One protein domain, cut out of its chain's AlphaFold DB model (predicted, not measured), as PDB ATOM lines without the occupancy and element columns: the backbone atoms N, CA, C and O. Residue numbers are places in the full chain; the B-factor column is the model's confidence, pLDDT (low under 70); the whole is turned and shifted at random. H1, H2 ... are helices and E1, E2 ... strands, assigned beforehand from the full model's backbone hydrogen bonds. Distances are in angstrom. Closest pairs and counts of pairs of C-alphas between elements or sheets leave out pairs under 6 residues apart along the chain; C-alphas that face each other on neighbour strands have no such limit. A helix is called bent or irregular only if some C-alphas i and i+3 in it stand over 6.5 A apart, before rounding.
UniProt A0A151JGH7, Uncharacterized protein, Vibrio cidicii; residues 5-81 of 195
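This is residues 5 to 81 of the 195 residues of an uncharacterized protein of Vibrio cidicii (UniProt A0A151JGH7). A small, twisted sheet of four short strands has the first part of a very long, kinked helix, H2, packed beside it on one face, and H2 then runs on past the sheet so that residues 69 to 81 stick out as a free arm. A short helix, H1, lies near H2 beyond the kink, at a shallow angle to it. The 77 printed residues hold two named helices and four named strands in the order E1, E2, H1, E3, E4, H2; the sheet runs E1, E2, E4, E3, antiparallel throughout, and the class is mixed, helices and strands. The whole is loose, with a radius of gyration of the C-alphas of 14.3 A, and elongated, spanning 49 by 26 by 19 A.

Start at E1, residues 5 to 8, and E2, residues 11 to 14, an antiparallel hairpin where N 6 and O 13 are 2.8 A apart, within hydrogen-bond range. E4, residues 39 to 42, is E2's antiparallel neighbour, with N 14 and O 40 at 2.9 A. E3, residues 32 to 34, forms a hairpin with E4, with N 41 and O 32 at 2.7 A. The sheet is only just strongly twisted, its C-alphas up to 4.0 A off the best plane. H1, residues 18 to 27, makes with E2 and E3 a split strand-helix-strand unit, two strands running the same way with E4 between them, and its crossover is right-handed. H1 is only just not on the sheet, with 4 pairs of C-alphas within 10 A. H2, residues 44 to 80, is on the sheet at a height over the sheet of 4.5 A, and the two make two layers, a sheet with a helix on one face; H2 lies beside the strands and is only just over none of them, with 2 of its C-alphas falling on E2 and 2 on E4. The closest C-alphas of E2 and H2, those of Ser 11 and Pro 44, are 4.7 A apart. H1 and H2 are close but not clearly touching, Met 20 and Ala 61 having the closest C-alphas at 7.7 A; they run opposite ways at a shallow tilt of 16 degrees. Of the O i to N i+4 pairs, 4 of 6 in H1 and 29 of 33 in H2 are within hydrogen-bond range.

Find C-alpha 5 at (186.619, 176.867, 231.999), where E1 begins; E1 is 9.2 A long, E2 10.2 A, E3 6.4 A and E4 9.6 A. H1 is 15.0 A and irregular, C-alphas 19 and 22 being 7.3 A apart. H2 begins at C-alpha 44 (194.540, 184.407, 228.206), has a kink of 65 degrees near residue 58 and ends at C-alpha 80 (167.587, 171.658, 260.322), 43.8 A away; it is irregular, C-alphas 45 and 48 being 7.9 A apart.

Ser 45 and Leu 81 have the two C-alphas farthest apart, at 49.1 A. The printed part has no cut, and its links between elements are tight. Its mean pLDDT is 89.4, and residue 78 is under 70.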
ATOM      1  N   ILE A   5     185.960 175.642 232.441       94.44
ATOM      2  CA  ILE A   5     186.619 176.867 231.999       94.44
ATOM      3  C   ILE A   5     185.572 177.716 231.285       94.44
ATOM      4  O   ILE A   5     184.954 177.277 230.318       94.44
ATOM      5  N   GLU A   6     185.394 178.949 231.740       93.31
ATOM      6  CA  GLU A   6     184.517 179.927 231.108       93.31
ATOM      7  C   GLU A   6     185.302 181.165 230.695       93.31
ATOM      8  O   GLU A   6     186.268 181.568 231.342       93.31
ATOM      9  N   LYS A   7     184.881 181.807 229.607       91.31
ATOM     10  CA  LYS A   7     185.482 183.075 229.194       91.31
ATOM     11  C   LYS A   7     185.060 184.176 230.169       91.31
ATOM     12  O   LYS A   7     183.873 184.383 230.397       91.31
ATOM     13  N   TYR A   8     186.029 184.917 230.697       90.94
ATOM     14  CA  TYR A   8     185.796 186.021 231.625       90.94
ATOM     15  C   TYR A   8     186.596 187.253 231.199       90.94
ATOM     16  O   TYR A   8     187.813 187.320 231.377       90.94
ATOM     17  N   MET A   9     185.913 188.246 230.622       88.69
ATOM     18  CA  MET A   9     186.542 189.433 230.024       88.69
ATOM     19  C   MET A   9     187.646 189.049 229.012       88.69
ATOM     20  O   MET A   9     187.380 188.340 228.040       88.69
ATOM     21  N   ARG A  10     188.888 189.508 229.231       88.81
ATOM     22  CA  ARG A  10     190.091 189.169 228.446       88.81
ATOM     23  C   ARG A  10     190.849 187.963 229.022       88.81
ATOM     24  O   ARG A  10     192.051 187.839 228.828       88.81
ATOM     25  N   SER A  11     190.197 187.131 229.821       92.69
ATOM     26  CA  SER A  11     190.799 186.045 230.598       92.69
ATOM     27  C   SER A  11     189.848 184.845 230.653       92.69
ATOM     28  O   SER A  11     188.795 184.840 230.010       92.69
ATOM     29  N   TYR A  12     190.223 183.828 231.421       94.81
ATOM     30  CA  TYR A  12     189.418 182.635 231.661       94.81
ATOM     31  C   TYR A  12     189.128 182.494 233.150       94.81
ATOM     32  O   TYR A  12     189.980 182.811 233.973       94.81
ATOM     33  N   ALA A  13     187.927 182.050 233.499       94.94
ATOM     34  CA  ALA A  13     187.521 181.739 234.859       94.94
ATOM     35  C   ALA A  13     187.353 180.226 235.003       94.94
ATOM     36  O   ALA A  13     186.676 179.607 234.187       94.94
ATOM     37  N   VAL A  14     187.930 179.645 236.051       95.38
ATOM     38  CA  VAL A  14     187.831 178.211 236.344       95.38
ATOM     39  C   VAL A  14     187.387 177.974 237.784       95.38
ATOM     40  O   VAL A  14     187.828 178.660 238.710       95.38
ATOM     41  N   ASN A  15     186.480 177.021 237.988       93.56
ATOM     42  CA  ASN A  15     186.147 176.511 239.316       93.56
ATOM     43  C   ASN A  15     187.112 175.384 239.686       93.56
ATOM     44  O   ASN A  15     187.215 174.396 238.968       93.56
ATOM     45  N   VAL A  16     187.770 175.522 240.832       93.12
ATOM     46  CA  VAL A  16     188.732 174.548 241.359       93.12
ATOM     47  C   VAL A  16     188.289 174.175 242.776       93.12
ATOM     48  O   VAL A  16     187.891 175.082 243.519       93.12
ATOM     49  N   PRO A  17     188.303 172.886 243.166       91.38
ATOM     50  CA  PRO A  17     188.030 172.485 244.543       91.38
ATOM     51  C   PRO A  17     188.986 173.170 245.522       91.38
ATOM     52  O   PRO A  17     190.143 173.428 245.191       91.38
ATOM     53  N   PHE A  18     188.516 173.454 246.739       87.94
ATOM     54  CA  PHE A  18     189.326 174.157 247.738       87.94
ATOM     55  C   PHE A  18     190.634 173.420 248.049       87.94
ATOM     56  O   PHE A  18     191.681 174.057 248.120       87.94
ATOM     57  N   ASP A  19     190.589 172.094 248.150       87.44
ATOM     58  CA  ASP A  19     191.759 171.274 248.484       87.44
ATOM     59  C   ASP A  19     192.816 171.256 247.369       87.44
ATOM     60  O   ASP A  19     193.992 171.026 247.627       87.44
ATOM     61  N   MET A  20     192.430 171.587 246.131       90.50
ATOM     62  CA  MET A  20     193.355 171.699 244.997       90.50
ATOM     63  C   MET A  20     193.869 173.127 244.787       90.50
ATOM     64  O   MET A  20     194.620 173.371 243.841       90.50
ATOM     65  N   LYS A  21     193.474 174.093 245.631       90.19
ATOM     66  CA  LYS A  21     193.807 175.515 245.434       90.19
ATOM     67  C   LYS A  21     195.317 175.755 245.380       90.19
ATOM     68  O   LYS A  21     195.759 176.562 244.569       90.19
ATOM     69  N   ASP A  22     196.088 175.062 246.218       91.25
ATOM     70  CA  ASP A  22     197.523 175.300 246.372       91.25
ATOM     71  C   ASP A  22     198.281 174.697 245.185       91.25
ATOM     72  O   ASP A  22     199.098 175.375 244.567       91.25
ATOM     73  N   ALA A  23     197.914 173.478 244.772       91.38
ATOM     74  CA  ALA A  23     198.419 172.859 243.547       91.38
ATOM     75  C   ALA A  23     198.111 173.720 242.309       91.38
ATOM     76  O   ALA A  23     198.996 174.005 241.502       91.38
ATOM     77  N   PHE A  24     196.876 174.217 242.202       93.44
ATOM     78  CA  PHE A  24     196.474 175.112 241.123       93.44
ATOM     79  C   PHE A  24     197.252 176.434 241.145       93.44
ATOM     80  O   PHE A  24     197.681 176.927 240.102       93.44
ATOM     81  N   LYS A  25     197.469 177.014 242.329       92.38
ATOM     82  CA  LYS A  25     198.242 178.248 242.494       92.38
ATOM     83  C   LYS A  25     199.714 178.079 242.161       92.38
ATOM     84  O   LYS A  25     200.295 179.008 241.611       92.38
ATOM     85  N   ASN A  26     200.295 176.921 242.441       93.12
ATOM     86  CA  ASN A  26     201.667 176.623 242.050       93.12
ATOM     87  C   ASN A  26     201.801 176.576 240.519       93.12
ATOM     88  O   ASN A  26     202.718 177.177 239.961       93.12
ATOM     89  N   GLU A  27     200.835 175.965 239.828       92.69
ATOM     90  CA  GLU A  27     200.851 175.856 238.364       92.69
ATOM     91  C   GLU A  27     200.513 177.185 237.657       92.69
ATOM     92  O   GLU A  27     201.103 177.563 236.633       92.69
ATOM     93  N   PHE A  28     199.571 177.933 238.237       94.19
ATOM     94  CA  PHE A  28     199.076 179.220 237.759       94.19
ATOM     95  C   PHE A  28     199.322 180.316 238.803       94.19
ATOM     96  O   PHE A  28     198.390 180.940 239.304       94.19
ATOM     97  N   TRP A  29     200.594 180.615 239.078       91.50
ATOM     98  CA  TRP A  29     201.012 181.616 240.078       91.50
ATOM     99  C   TRP A  29     200.331 182.988 239.926       91.50
ATOM    100  O   TRP A  29     199.968 183.635 240.907       91.50
ATOM    101  N   SER A  30     200.094 183.402 238.680       91.81
ATOM    102  CA  SER A  30     199.446 184.668 238.323       91.81
ATOM    103  C   SER A  30     197.912 184.612 238.358       91.81
ATOM    104  O   SER A  30     197.269 185.542 237.878       91.81
ATOM    105  N   ALA A  31     197.311 183.500 238.790       93.19
ATOM    106  CA  ALA A  31     195.862 183.384 238.864       93.19
ATOM    107  C   ALA A  31     195.311 184.294 239.965       93.19
ATOM    108  O   ALA A  31     195.890 184.389 241.044       93.19
ATOM    109  N   GLU A  32     194.173 184.935 239.731       92.69
ATOM    110  CA  GLU A  32     193.537 185.839 240.696       92.69
ATOM    111  C   GLU A  32     192.206 185.248 241.149       92.69
ATOM    112  O   GLU A  32     191.443 184.737 240.334       92.69
ATOM    113  N   TRP A  33     191.900 185.296 242.442       93.50
ATOM    114  CA  TRP A  33     190.595 184.848 242.918       93.50
ATOM    115  C   TRP A  33     189.523 185.888 242.574       93.50
ATOM    116  O   TRP A  33     189.711 187.070 242.850       93.50
ATOM    117  N   ILE A  34     188.396 185.453 242.000       91.31
ATOM    118  CA  ILE A  34     187.209 186.278 241.738       91.31
ATOM    119  C   ILE A  34     186.134 185.917 242.780       91.31
ATOM    120  O   ILE A  34     185.428 184.916 242.603       91.31
ATOM    121  N   PRO A  35     185.947 186.714 243.851       88.19
ATOM    122  CA  PRO A  35     185.017 186.376 244.929       88.19
ATOM    123  C   PRO A  35     183.559 186.265 244.475       88.19
ATOM    124  O   PRO A  35     182.837 185.392 244.952       88.19
ATOM    125  N   GLN A  36     183.130 187.112 243.533       88.62
ATOM    126  CA  GLN A  36     181.732 187.172 243.088       88.62
ATOM    127  C   GLN A  36     181.311 185.899 242.344       88.62
ATOM    128  O   GLN A  36     180.170 185.465 242.455       88.62
ATOM    129  N   LEU A  37     182.245 185.295 241.601       87.88
ATOM    130  CA  LEU A  37     182.004 184.080 240.817       87.88
ATOM    131  C   LEU A  37     182.463 182.808 241.530       87.88
ATOM    132  O   LEU A  37     182.159 181.714 241.064       87.88
ATOM    133  N   LYS A  38     183.203 182.944 242.637       88.44
ATOM    134  CA  LYS A  38     183.887 181.843 243.326       88.44
ATOM    135  C   LYS A  38     184.763 181.021 242.372       88.44
ATOM    136  O   LYS A  38     184.704 179.791 242.353       88.44
ATOM    137  N   ARG A  39     185.549 181.717 241.550       93.75
ATOM    138  CA  ARG A  39     186.396 181.124 240.507       93.75
ATOM    139  C   ARG A  39     187.750 181.805 240.430       93.75
ATOM    140  O   ARG A  39     187.891 182.968 240.794       93.75
ATOM    141  N   TRP A  40     188.729 181.086 239.900       94.44
ATOM    142  CA  TRP A  40     190.053 181.615 239.612       94.44
ATOM    143  C   TRP A  40     190.110 182.194 238.206       94.44
ATOM    144  O   TRP A  40     189.757 181.526 237.238       94.44
ATOM    145  N   LYS A  41     190.586 183.430 238.095       95.44
ATOM    146  CA  LYS A  41     190.920 184.108 236.849       95.44
ATOM    147  C   LYS A  41     192.313 183.696 236.401       95.44
ATOM    148  O   LYS A  41     193.276 183.883 237.138       95.44
ATOM    149  N   VAL A  42     192.435 183.227 235.172       94.81
ATOM    150  CA  VAL A  42     193.698 182.876 234.527       94.81
ATOM    151  C   VAL A  42     193.857 183.714 233.265       94.81
ATOM    152  O   VAL A  42     192.914 183.891 232.492       94.81
ATOM    153  N   GLY A  43     195.057 184.259 233.067       92.25
ATOM    154  CA  GLY A  43     195.375 185.078 231.900       92.25
ATOM    155  C   GLY A  43     195.196 184.318 230.575       92.25
ATOM    156  O   GLY A  43     195.335 183.095 230.538       92.25
ATOM    157  N   PRO A  44     194.921 185.030 229.470       91.38
ATOM    158  CA  PRO A  44     194.540 184.407 228.206       91.38
ATOM    159  C   PRO A  44     195.661 183.572 227.574       91.38
ATOM    160  O   PRO A  44     195.384 182.568 226.926       91.38
ATOM    161  N   SER A  45     196.924 183.944 227.808       91.75
ATOM    162  CA  SER A  45     198.103 183.238 227.290       91.75
ATOM    163  C   SER A  45     198.297 181.837 227.868       91.75
ATOM    164  O   SER A  45     199.087 181.068 227.337       91.75
ATOM    165  N   LYS A  46     197.597 181.495 228.955       91.69
ATOM    166  CA  LYS A  46     197.710 180.199 229.633       91.69
ATOM    167  C   LYS A  46     196.525 179.273 229.338       91.69
ATOM    168  O   LYS A  46     196.366 178.293 230.053       91.69
ATOM    169  N   LEU A  47     195.696 179.572 228.330       92.06
ATOM    170  CA  LEU A  47     194.496 178.785 228.021       92.06
ATOM    171  C   LEU A  47     194.810 177.312 227.764       92.06
ATOM    172  O   LEU A  47     194.195 176.456 228.377       92.06
ATOM    173  N   GLU A  48     195.755 177.023 226.876       93.12
ATOM    174  CA  GLU A  48     196.090 175.647 226.492       93.12
ATOM    175  C   GLU A  48     196.560 174.832 227.702       93.12
ATOM    176  O   GLU A  48     196.024 173.766 227.993       93.12
ATOM    177  N   LYS A  49     197.458 175.425 228.495       94.44
ATOM    178  CA  LYS A  49     197.934 174.859 229.759       94.44
ATOM    179  C   LYS A  49     196.804 174.656 230.776       94.44
ATOM    180  O   LYS A  49     196.788 173.661 231.489       94.44
ATOM    181  N   LEU A  50     195.864 175.600 230.857       94.25
ATOM    182  CA  LEU A  50     194.693 175.502 231.728       94.25
ATOM    183  C   LEU A  50     193.765 174.365 231.297       94.25
ATOM    184  O   LEU A  50     193.292 173.629 232.157       94.25
ATOM    185  N   THR A  51     193.523 174.211 229.996       94.00
ATOM    186  CA  THR A  51     192.709 173.121 229.449       94.00
ATOM    187  C   THR A  51     193.328 171.769 229.777       94.00
ATOM    188  O   THR A  51     192.642 170.929 230.352       94.00
ATOM    189  N   GLN A  52     194.627 171.599 229.523       94.56
ATOM    190  CA  GLN A  52     195.340 170.362 229.841       94.56
ATOM    191  C   GLN A  52     195.292 170.047 231.341       94.56
ATOM    192  O   GLN A  52     194.924 168.944 231.737       94.56
ATOM    193  N   TRP A  53     195.594 171.035 232.190       95.06
ATOM    194  CA  TRP A  53     195.556 170.841 233.638       95.06
ATOM    195  C   TRP A  53     194.155 170.444 234.116       95.06
ATOM    196  O   TRP A  53     194.014 169.556 234.954       95.06
ATOM    197  N   VAL A  54     193.110 171.077 233.569       94.31
ATOM    198  CA  VAL A  54     191.723 170.719 233.875       94.31
ATOM    199  C   VAL A  54     191.435 169.281 233.463       94.31
ATOM    200  O   VAL A  54     190.883 168.557 234.279       94.31
ATOM    201  N   GLU A  55     191.823 168.848 232.265       94.31
ATOM    202  CA  GLU A  55     191.604 167.477 231.782       94.31
ATOM    203  C   GLU A  55     192.292 166.424 232.662       94.31
ATOM    204  O   GLU A  55     191.647 165.459 233.073       94.31
ATOM    205  N   GLU A  56     193.558 166.645 233.018       93.75
ATOM    206  CA  GLU A  56     194.353 165.734 233.853       93.75
ATOM    207  C   GLU A  56     193.782 165.591 235.271       93.75
ATOM    208  O   GLU A  56     193.781 164.505 235.849       93.75
ATOM    209  N   ASN A  57     193.253 166.682 235.826       93.75
ATOM    210  CA  ASN A  57     192.814 166.746 237.220       93.75
ATOM    211  C   ASN A  57     191.293 166.591 237.387       93.75
ATOM    212  O   ASN A  57     190.798 166.547 238.515       93.75
ATOM    213  N   ASN A  58     190.519 166.512 236.296       91.75
ATOM    214  CA  ASN A  58     189.059 166.583 236.374       91.75
ATOM    215  C   ASN A  58     188.447 165.425 237.173       91.75
ATOM    216  O   ASN A  58     187.518 165.644 237.944       91.75
ATOM    217  N   ALA A  59     188.969 164.203 237.022       90.44
ATOM    218  CA  ALA A  59     188.456 163.033 237.740       90.44
ATOM    219  C   ALA A  59     188.629 163.170 239.262       90.44
ATOM    220  O   ALA A  59     187.738 162.830 240.040       90.44
ATOM    221  N   GLU A  60     189.770 163.701 239.703       90.75
ATOM    222  CA  GLU A  60     190.008 163.982 241.115       90.75
ATOM    223  C   GLU A  60     189.142 165.139 241.611       90.75
ATOM    224  O   GLU A  60     188.482 165.016 242.647       90.75
ATOM    225  N   ALA A  61     189.061 166.214 240.829       90.69
ATOM    226  CA  ALA A  61     188.243 167.364 241.165       90.69
ATOM    227  C   ALA A  61     186.754 167.013 241.276       90.69
ATOM    228  O   ALA A  61     186.073 167.514 242.170       90.69
ATOM    229  N   GLU A  62     186.244 166.124 240.421       91.50
ATOM    230  CA  GLU A  62     184.871 165.624 240.501       91.50
ATOM    231  C   GLU A  62     184.588 164.925 241.832       91.50
ATOM    232  O   GLU A  62     183.567 165.214 242.461       91.50
ATOM    233  N   ARG A  63     185.512 164.076 242.306       89.19
ATOM    234  CA  ARG A  63     185.394 163.424 243.621       89.19
ATOM    235  C   ARG A  63     185.368 164.446 244.754       89.19
ATOM    236  O   ARG A  63     184.544 164.330 245.658       89.19
ATOM    237  N   MET A  64     186.228 165.462 244.697       89.38
ATOM    238  CA  MET A  64     186.294 166.501 245.730       89.38
ATOM    239  C   MET A  64     185.056 167.403 245.732       89.38
ATOM    240  O   MET A  64     184.526 167.721 246.796       89.38
ATOM    241  N   PHE A  65     184.541 167.786 244.559       89.31
ATOM    242  CA  PHE A  65     183.289 168.536 244.475       89.31
ATOM    243  C   PHE A  65     182.106 167.734 245.015       89.31
ATOM    244  O   PHE A  65     181.239 168.301 245.678       89.31
ATOM    245  N   GLU A  66     182.073 166.430 244.751       87.25
ATOM    246  CA  GLU A  66     181.028 165.550 245.259       87.25
ATOM    247  C   GLU A  66     181.110 165.384 246.780       87.25
ATOM    248  O   GLU A  66     180.105 165.541 247.471       87.25
ATOM    249  N   ALA A  67     182.312 165.182 247.324       84.12
ATOM    250  CA  ALA A  67     182.535 165.144 248.767       84.12
ATOM    251  C   ALA A  67     182.107 166.459 249.444       84.12
ATOM    252  O   ALA A  67     181.391 166.441 250.445       84.12
ATOM    253  N   ALA A  68     182.468 167.607 248.861       84.69
ATOM    254  CA  ALA A  68     182.062 168.918 249.362       84.69
ATOM    255  C   ALA A  68     180.539 169.133 249.291       84.69
ATOM    256  O   ALA A  68     179.963 169.759 250.183       84.69
ATOM    257  N   ARG A  69     179.870 168.612 248.251       87.31
ATOM    258  CA  ARG A  69     178.405 168.639 248.127       87.31
ATOM    259  C   ARG A  69     177.751 167.830 249.242       87.31
ATOM    260  O   ARG A  69     176.903 168.375 249.944       87.31
ATOM    261  N   ILE A  70     178.184 166.584 249.433       85.38
ATOM    262  CA  ILE A  70     177.682 165.694 250.487       85.38
ATOM    263  C   ILE A  70     177.874 166.341 251.860       85.38
ATOM    264  O   ILE A  70     176.925 166.417 252.632       85.38
ATOM    265  N   LEU A  71     179.061 166.885 252.142       80.69
ATOM    266  CA  LEU A  71     179.340 167.561 253.409       80.69
ATOM    267  C   LEU A  71     178.441 168.787 253.618       80.69
ATOM    268  O   LEU A  71     177.924 169.008 254.708       80.69
ATOM    269  N   LYS A  72     178.227 169.594 252.573       82.25
ATOM    270  CA  LYS A  72     177.343 170.763 252.646       82.25
ATOM    271  C   LYS A  72     175.891 170.359 252.901       82.25
ATOM    272  O   LYS A  72     175.201 171.048 253.647       82.25
ATOM    273  N   GLU A  73     175.430 169.278 252.281       83.25
ATOM    274  CA  GLU A  73     174.093 168.721 252.503       83.25
ATOM    275  C   GLU A  73     173.948 168.153 253.911       83.25
ATOM    276  O   GLU A  73     172.955 168.448 254.568       83.25
ATOM    277  N   GLN A  74     174.955 167.431 254.405       77.19
ATOM    278  CA  GLN A  74     175.007 166.961 255.788       77.19
ATOM    279  C   GLN A  74     174.940 168.130 256.768       77.19
ATOM    280  O   GLN A  74     174.064 168.147 257.622       77.19
ATOM    281  N   LEU A  75     175.768 169.162 256.585       75.06
ATOM    282  CA  LEU A  75     175.768 170.343 257.448       75.06
ATOM    283  C   LEU A  75     174.441 171.117 257.379       75.06
ATOM    284  O   LEU A  75     173.970 171.656 258.379       75.06
ATOM    285  N   ALA A  76     173.833 171.215 256.194       78.44
ATOM    286  CA  ALA A  76     172.525 171.843 256.038       78.44
ATOM    287  C   ALA A  76     171.433 171.030 256.746       78.44
ATOM    288  O   ALA A  76     170.601 171.609 257.437       78.44
ATOM    289  N   HIS A  77     171.468 169.703 256.613       75.44
ATOM    290  CA  HIS A  77     170.557 168.800 257.302       75.44
ATOM    291  C   HIS A  77     170.731 168.883 258.824       75.44
ATOM    292  O   HIS A  77     169.748 169.064 259.536       75.44
ATOM    293  N   GLU A  78     171.966 168.869 259.323       68.12
ATOM    294  CA  GLU A  78     172.284 169.035 260.745       68.12
ATOM    295  C   GLU A  78     171.718 170.341 261.309       68.12
ATOM    296  O   GLU A  78     171.089 170.330 262.364       68.12
ATOM    297  N   LYS A  79     171.832 171.454 260.571       71.44
ATOM    298  CA  LYS A  79     171.230 172.740 260.964       71.44
ATOM    299  C   LYS A  79     169.701 172.719 261.023       71.44
ATOM    300  O   LYS A  79     169.125 173.555 261.713       71.44
ATOM    301  N   THR A  80     169.050 171.822 260.283       75.94
ATOM    302  CA  THR A  80     167.587 171.658 260.322       75.94
ATOM    303  C   THR A  80     167.109 170.718 261.422       75.94
ATOM    304  O   THR A  80     165.916 170.713 261.722       75.94
ATOM    305  N   LEU A  81     168.004 169.930 262.030       70.44
ATOM    306  CA  LEU A  81     167.633 169.091 263.164       70.44
ATOM    307  C   LEU A  81     167.196 169.990 264.331       70.44
ATOM    308  O   LEU A  81     167.808 171.034 264.548       70.44
TER     309      LEU A  81